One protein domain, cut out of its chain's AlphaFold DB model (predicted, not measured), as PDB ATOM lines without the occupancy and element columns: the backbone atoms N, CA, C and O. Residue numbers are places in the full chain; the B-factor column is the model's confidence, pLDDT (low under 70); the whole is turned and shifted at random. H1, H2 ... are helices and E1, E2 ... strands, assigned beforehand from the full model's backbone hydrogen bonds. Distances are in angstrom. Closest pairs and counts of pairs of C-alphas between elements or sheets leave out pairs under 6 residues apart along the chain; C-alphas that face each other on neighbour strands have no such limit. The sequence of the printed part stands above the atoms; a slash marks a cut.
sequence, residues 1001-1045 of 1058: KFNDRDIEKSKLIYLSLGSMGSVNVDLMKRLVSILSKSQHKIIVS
ATOM      1  N   LYS A1001      32.307 -42.957  41.619       76.12
ATOM      2  CA  LYS A1001      31.524 -44.199  41.440       76.12
ATOM      3  C   LYS A1001      30.728 -44.291  40.123       76.12
ATOM      4  O   LYS A1001      30.250 -45.364  39.764       76.12
ATOM      5  N   PHE A1002      30.527 -43.173  39.424       80.56
ATOM      6  CA  PHE A1002      29.873 -43.117  38.113       80.56
ATOM      7  C   PHE A1002      30.880 -43.164  36.953       80.56
ATOM      8  O   PHE A1002      30.469 -43.449  35.824       80.56
ATOM      9  N   ASN A1003      32.167 -42.895  37.203       75.25
ATOM     10  CA  ASN A1003      33.224 -42.871  36.187       75.25
ATOM     11  C   ASN A1003      33.753 -44.277  35.857       75.25
ATOM     12  O   ASN A1003      34.093 -44.523  34.705       75.25
ATOM     13  N   ASP A1004      33.694 -45.223  36.800       73.69
ATOM     14  CA  ASP A1004      34.170 -46.611  36.632       73.69
ATOM     15  C   ASP A1004      33.197 -47.536  35.865       73.69
ATOM     16  O   ASP A1004      33.303 -48.764  35.908       73.69
ATOM     17  N   ARG A1005      32.193 -46.975  35.181       82.44
ATOM     18  CA  ARG A1005      31.176 -47.762  34.466       82.44
ATOM     19  C   ARG A1005      31.683 -48.237  33.100       82.44
ATOM     20  O   ARG A1005      32.319 -47.485  32.367       82.44
ATOM     21  N   ASP A1006      31.288 -49.445  32.701       83.31
ATOM     22  CA  ASP A1006      31.416 -49.910  31.314       83.31
ATOM     23  C   ASP A1006      30.443 -49.111  30.429       83.31
ATOM     24  O   ASP A1006      29.230 -49.317  30.496       83.31
ATOM     25  N   ILE A1007      30.958 -48.176  29.623       82.31
ATOM     26  CA  ILE A1007      30.150 -47.262  28.798       82.31
ATOM     27  C   ILE A1007      29.337 -48.016  27.737       82.31
ATOM     28  O   ILE A1007      28.296 -47.509  27.304       82.31
ATOM     29  N   GLU A1008      29.745 -49.215  27.316       83.12
ATOM     30  CA  GLU A1008      28.983 -50.012  26.351       83.12
ATOM     31  C   GLU A1008      27.759 -50.666  26.998       83.12
ATOM     32  O   GLU A1008      26.690 -50.692  26.387       83.12
ATOM     33  N   LYS A1009      27.872 -51.101  28.261       83.94
ATOM     34  CA  LYS A1009      26.792 -51.791  28.997       83.94
ATOM     35  C   LYS A1009      25.951 -50.873  29.890       83.94
ATOM     36  O   LYS A1009      24.779 -51.144  30.142       83.94
ATOM     37  N   SER A1010      26.523 -49.770  30.367       86.75
ATOM     38  CA  SER A1010      25.910 -48.849  31.321       86.75
ATOM     39  C   SER A1010      26.061 -47.396  30.865       86.75
ATOM     40  O   SER A1010      27.141 -46.802  30.867       86.75
ATOM     41  N   LYS A1011      24.939 -46.796  30.459       88.19
ATOM     42  CA  LYS A1011      24.857 -45.378  30.111       88.19
ATOM     43  C   LYS A1011      24.643 -44.526  31.361       88.19
ATOM     44  O   LYS A1011      24.181 -45.015  32.390       88.19
ATOM     45  N   LEU A1012      24.992 -43.248  31.240       88.56
ATOM     46  CA  LEU A1012      24.678 -42.229  32.234       88.56
ATOM     47  C   LEU A1012      23.392 -41.522  31.806       88.56
ATOM     48  O   LEU A1012      23.334 -40.982  30.703       88.56
ATOM     49  N   ILE A1013      22.373 -41.545  32.656       88.00
ATOM     50  CA  ILE A1013      21.067 -40.935  32.404       88.00
ATOM     51  C   ILE A1013      20.893 -39.764  33.364       88.00
ATOM     52  O   ILE A1013      21.123 -39.903  34.561       88.00
ATOM     53  N   TYR A1014      20.465 -38.615  32.851       89.69
ATOM     54  CA  TYR A1014      20.094 -37.466  33.670       89.69
ATOM     55  C   TYR A1014      18.569 -37.352  33.733       89.69
ATOM     56  O   TYR A1014      17.917 -37.134  32.713       89.69
ATOM     57  N   LEU A1015      17.996 -37.518  34.925       90.19
ATOM     58  CA  LEU A1015      16.570 -37.351  35.184       90.19
ATOM     59  C   LEU A1015      16.306 -35.960  35.763       90.19
ATOM     60  O   LEU A1015      16.772 -35.635  36.856       90.19
ATOM     61  N   SER A1016      15.490 -35.170  35.073       89.19
ATOM     62  CA  SER A1016      14.994 -33.886  35.568       89.19
ATOM     63  C   SER A1016      13.570 -33.644  35.074       89.19
ATOM     64  O   SER A1016      13.293 -33.804  33.891       89.19
ATOM     65  N   LEU A1017      12.680 -33.231  35.981       85.56
ATOM     66  CA  LEU A1017      11.335 -32.727  35.654       85.56
ATOM     67  C   LEU A1017      11.234 -31.198  35.824       85.56
ATOM     68  O   LEU A1017      10.138 -30.641  35.913       85.56
ATOM     69  N   GLY A1018      12.377 -30.509  35.925       80.94
ATOM     70  CA  GLY A1018      12.434 -29.073  36.202       80.94
ATOM     71  C   GLY A1018      11.877 -28.689  37.581       80.94
ATOM     72  O   GLY A1018      11.495 -29.538  38.390       80.94
ATOM     73  N   SER A1019      11.826 -27.387  37.873       75.19
ATOM     74  CA  SER A1019      11.348 -26.879  39.169       75.19
ATOM     75  C   SER A1019       9.846 -27.097  39.385       75.19
ATOM     76  O   SER A1019       9.421 -27.281  40.519       75.19
ATOM     77  N   MET A1020       9.050 -27.104  38.310       77.69
ATOM     78  CA  MET A1020       7.591 -27.247  38.381       77.69
ATOM     79  C   MET A1020       7.112 -28.703  38.357       77.69
ATOM     80  O   MET A1020       6.120 -29.006  39.001       77.69
ATOM     81  N   GLY A1021       7.784 -29.625  37.662       80.88
ATOM     82  CA  GLY A1021       7.373 -31.035  37.660       80.88
ATOM     83  C   GLY A1021       7.845 -31.800  38.899       80.88
ATOM     84  O   GLY A1021       7.149 -32.688  39.389       80.88
ATOM     85  N   SER A1022       9.006 -31.430  39.450       85.44
ATOM     86  CA  SER A1022       9.621 -32.130  40.591       85.44
ATOM     87  C   SER A1022       8.877 -31.983  41.924       85.44
ATOM     88  O   SER A1022       9.134 -32.761  42.839       85.44
ATOM     89  N   VAL A1023       7.933 -31.040  42.048       85.75
ATOM     90  CA  VAL A1023       7.087 -30.925  43.253       85.75
ATOM     91  C   VAL A1023       6.035 -32.029  43.357       85.75
ATOM     92  O   VAL A1023       5.495 -32.247  44.440       85.75
ATOM     93  N   ASN A1024       5.765 -32.771  42.276       87.50
ATOM     94  CA  ASN A1024       4.993 -34.006  42.362       87.50
ATOM     95  C   ASN A1024       5.893 -35.125  42.923       87.50
ATOM     96  O   ASN A1024       6.482 -35.922  42.190       87.50
ATOM     97  N   VAL A1025       6.029 -35.139  44.251       86.69
ATOM     98  CA  VAL A1025       6.921 -36.051  44.983       86.69
ATOM     99  C   VAL A1025       6.560 -37.516  44.733       86.69
ATOM    100  O   VAL A1025       7.456 -38.349  44.612       86.69
ATOM    101  N   ASP A1026       5.274 -37.845  44.601       87.94
ATOM    102  CA  ASP A1026       4.833 -39.218  44.333       87.94
ATOM    103  C   ASP A1026       5.269 -39.692  42.942       87.94
ATOM    104  O   ASP A1026       5.753 -40.818  42.787       87.94
ATOM    105  N   LEU A1027       5.184 -38.816  41.934       87.88
ATOM    106  CA  LEU A1027       5.728 -39.084  40.605       87.88
ATOM    107  C   LEU A1027       7.251 -39.255  40.653       87.88
ATOM    108  O   LEU A1027       7.762 -40.219  40.081       87.88
ATOM    109  N   MET A1028       7.975 -38.382  41.363       90.44
ATOM    110  CA  MET A1028       9.433 -38.496  41.512       90.44
ATOM    111  C   MET A1028       9.836 -39.804  42.201       90.44
ATOM    112  O   MET A1028      10.684 -40.524  41.677       90.44
ATOM    113  N   LYS A1029       9.183 -40.177  43.309       90.25
ATOM    114  CA  LYS A1029       9.402 -41.460  44.000       90.25
ATOM    115  C   LYS A1029       9.164 -42.645  43.070       90.25
ATOM    116  O   LYS A1029       9.967 -43.577  43.040       90.25
ATOM    117  N   ARG A1030       8.087 -42.604  42.279       90.62
ATOM    118  CA  ARG A1030       7.771 -43.652  41.302       90.62
ATOM    119  C   ARG A1030       8.837 -43.746  40.210       90.62
ATOM    120  O   ARG A1030       9.285 -44.851  39.917       90.62
ATOM    121  N   LEU A1031       9.256 -42.621  39.627       91.06
ATOM    122  CA  LEU A1031      10.294 -42.593  38.594       91.06
ATOM    123  C   LEU A1031      11.629 -43.104  39.134       91.06
ATOM    124  O   LEU A1031      12.212 -43.990  38.519       91.06
ATOM    125  N   VAL A1032      12.064 -42.631  40.306       90.50
ATOM    126  CA  VAL A1032      13.286 -43.103  40.978       90.50
ATOM    127  C   VAL A1032      13.212 -44.607  41.259       90.50
ATOM    128  O   VAL A1032      14.159 -45.321  40.956       90.50
ATOM    129  N   SER A1033      12.079 -45.116  41.756       89.94
ATOM    130  CA  SER A1033      11.881 -46.549  42.030       89.94
ATOM    131  C   SER A1033      11.898 -47.432  40.774       89.94
ATOM    132  O   SER A1033      12.320 -48.588  40.827       89.94
ATOM    133  N   ILE A1034      11.418 -46.921  39.638       91.06
ATOM    134  CA  ILE A1034      11.461 -47.639  38.357       91.06
ATOM    135  C   ILE A1034      12.886 -47.625  37.803       91.06
ATOM    136  O   ILE A1034      13.416 -48.660  37.408       91.06
ATOM    137  N   LEU A1035      13.504 -46.449  37.793       90.44
ATOM    138  CA  LEU A1035      14.814 -46.209  37.207       90.44
ATOM    139  C   LEU A1035      15.952 -46.860  38.004       90.44
ATOM    140  O   LEU A1035      16.921 -47.321  37.398       90.44
ATOM    141  N   SER A1036      15.797 -47.017  39.321       88.88
ATOM    142  CA  SER A1036      16.744 -47.757  40.165       88.88
ATOM    143  C   SER A1036      16.847 -49.242  39.803       88.88
ATOM    144  O   SER A1036      17.831 -49.887  40.148       88.88
ATOM    145  N   LYS A1037      15.882 -49.800  39.061       90.19
ATOM    146  CA  LYS A1037      15.948 -51.177  38.546       90.19
ATOM    147  C   LYS A1037      16.726 -51.288  37.233       90.19
ATOM    148  O   LYS A1037      16.896 -52.393  36.724       90.19
ATOM    149  N   SER A1038      17.151 -50.167  36.650       88.19
ATOM    150  CA  SER A1038      17.909 -50.173  35.402       88.19
ATOM    151  C   SER A1038      19.384 -50.519  35.637       88.19
ATOM    152  O   SER A1038      19.951 -50.257  36.695       88.19
ATOM    153  N   GLN A1039      20.031 -51.056  34.602       85.81
ATOM    154  CA  GLN A1039      21.483 -51.291  34.571       85.81
ATOM    155  C   GLN A1039      22.312 -50.002  34.390       85.81
ATOM    156  O   GLN A1039      23.543 -50.039  34.310       85.81
ATOM    157  N   HIS A1040      21.645 -48.858  34.237       89.94
ATOM    158  CA  HIS A1040      22.258 -47.572  33.939       89.94
ATOM    159  C   HIS A1040      22.515 -46.776  35.214       89.94
ATOM    160  O   HIS A1040      21.891 -47.000  36.249       89.94
ATOM    161  N   LYS A1041      23.460 -45.844  35.128       88.56
ATOM    162  CA  LYS A1041      23.781 -44.914  36.205       88.56
ATOM    163  C   LYS A1041      22.953 -43.654  36.043       88.56
ATOM    164  O   LYS A1041      22.902 -43.114  34.939       88.56
ATOM    165  N   ILE A1042      22.293 -43.192  37.104       89.69
ATOM    166  CA  ILE A1042      21.264 -42.153  36.973       89.69
ATOM    167  C   ILE A1042      21.551 -40.981  37.898       89.69
ATOM    168  O   ILE A1042      21.580 -41.107  39.117       89.69
ATOM    169  N   ILE A1043      21.739 -39.809  37.303       89.25
ATOM    170  CA  ILE A1043      21.832 -38.542  38.019       89.25
ATOM    171  C   ILE A1043      20.423 -37.966  38.099       89.25
ATOM    172  O   ILE A1043      19.804 -37.692  37.074       89.25
ATOM    173  N   VAL A1044      19.914 -37.775  39.315       88.62
ATOM    174  CA  VAL A1044      18.564 -37.251  39.550       88.62
ATOM    175  C   VAL A1044      18.643 -35.813  40.048       88.62
ATOM    176  O   VAL A1044      19.191 -35.541  41.115       88.62
ATOM    177  N   SER A1045      18.043 -34.885  39.303       89.06
ATOM    178  CA  SER A1045      17.774 -33.532  39.784       89.06
ATOM    179  C   SER A1045      16.592 -33.570  40.750       89.06
ATOM    180  O   SER A1045      15.441 -33.706  40.329       89.06
TER     181      SER A1045
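Overview. This is residues 1001 to 1045 of the 1058 residues of the protein "Hypothetical protein" of Medioppia subpectinata (UniProt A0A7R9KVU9). A curved lead of residues 1001 to 1011 enters a ribbon of two short strands side by side, E1 and E2; between them the chain swings out through H1 and folds back along H2, an open, elongated loop. The printed part has 45 residues, in the order E1, H1, H2, E2; the sheet is parallel and the class mixed, helices and strands. It is loose, with a radius of gyration of the C-alphas of 11.9 A, and spans 33 by 18 by 15 A.

Along the chain. Find C-alpha 1012 at (24.678, -42.229, 32.234); there E1, residues 1012 to 1015, begins. H1 is residues 1018 to 1021. H2, residues 1025 to 1035, runs 15.0 A. E2, residues 1041 to 1044, ends at C-alpha 1044, (18.564, -37.251, 39.550).

Arrangement. E1 and E2 are parallel at 24 degrees, with N 1013 and O 1041 within hydrogen-bond range at 2.8 A. With H1 and H2 between, they form a strand-helix-strand unit with a right-handed crossover. H2 and E1 are near each other; the closest C-alphas of H2 and E2, Leu 1035 and Ile 1042, are 7.6 A apart. H1 is apart from H2 and E2. In H2 every O i to N i+4 pair is within range; H1 is too short for one.

Size, cuts and confidence. C-alphas 1006 and 1020 are farthest apart, 33.6 A. The printed part has no cut, its three links are tight, and no printed residue is under 70 in pLDDT.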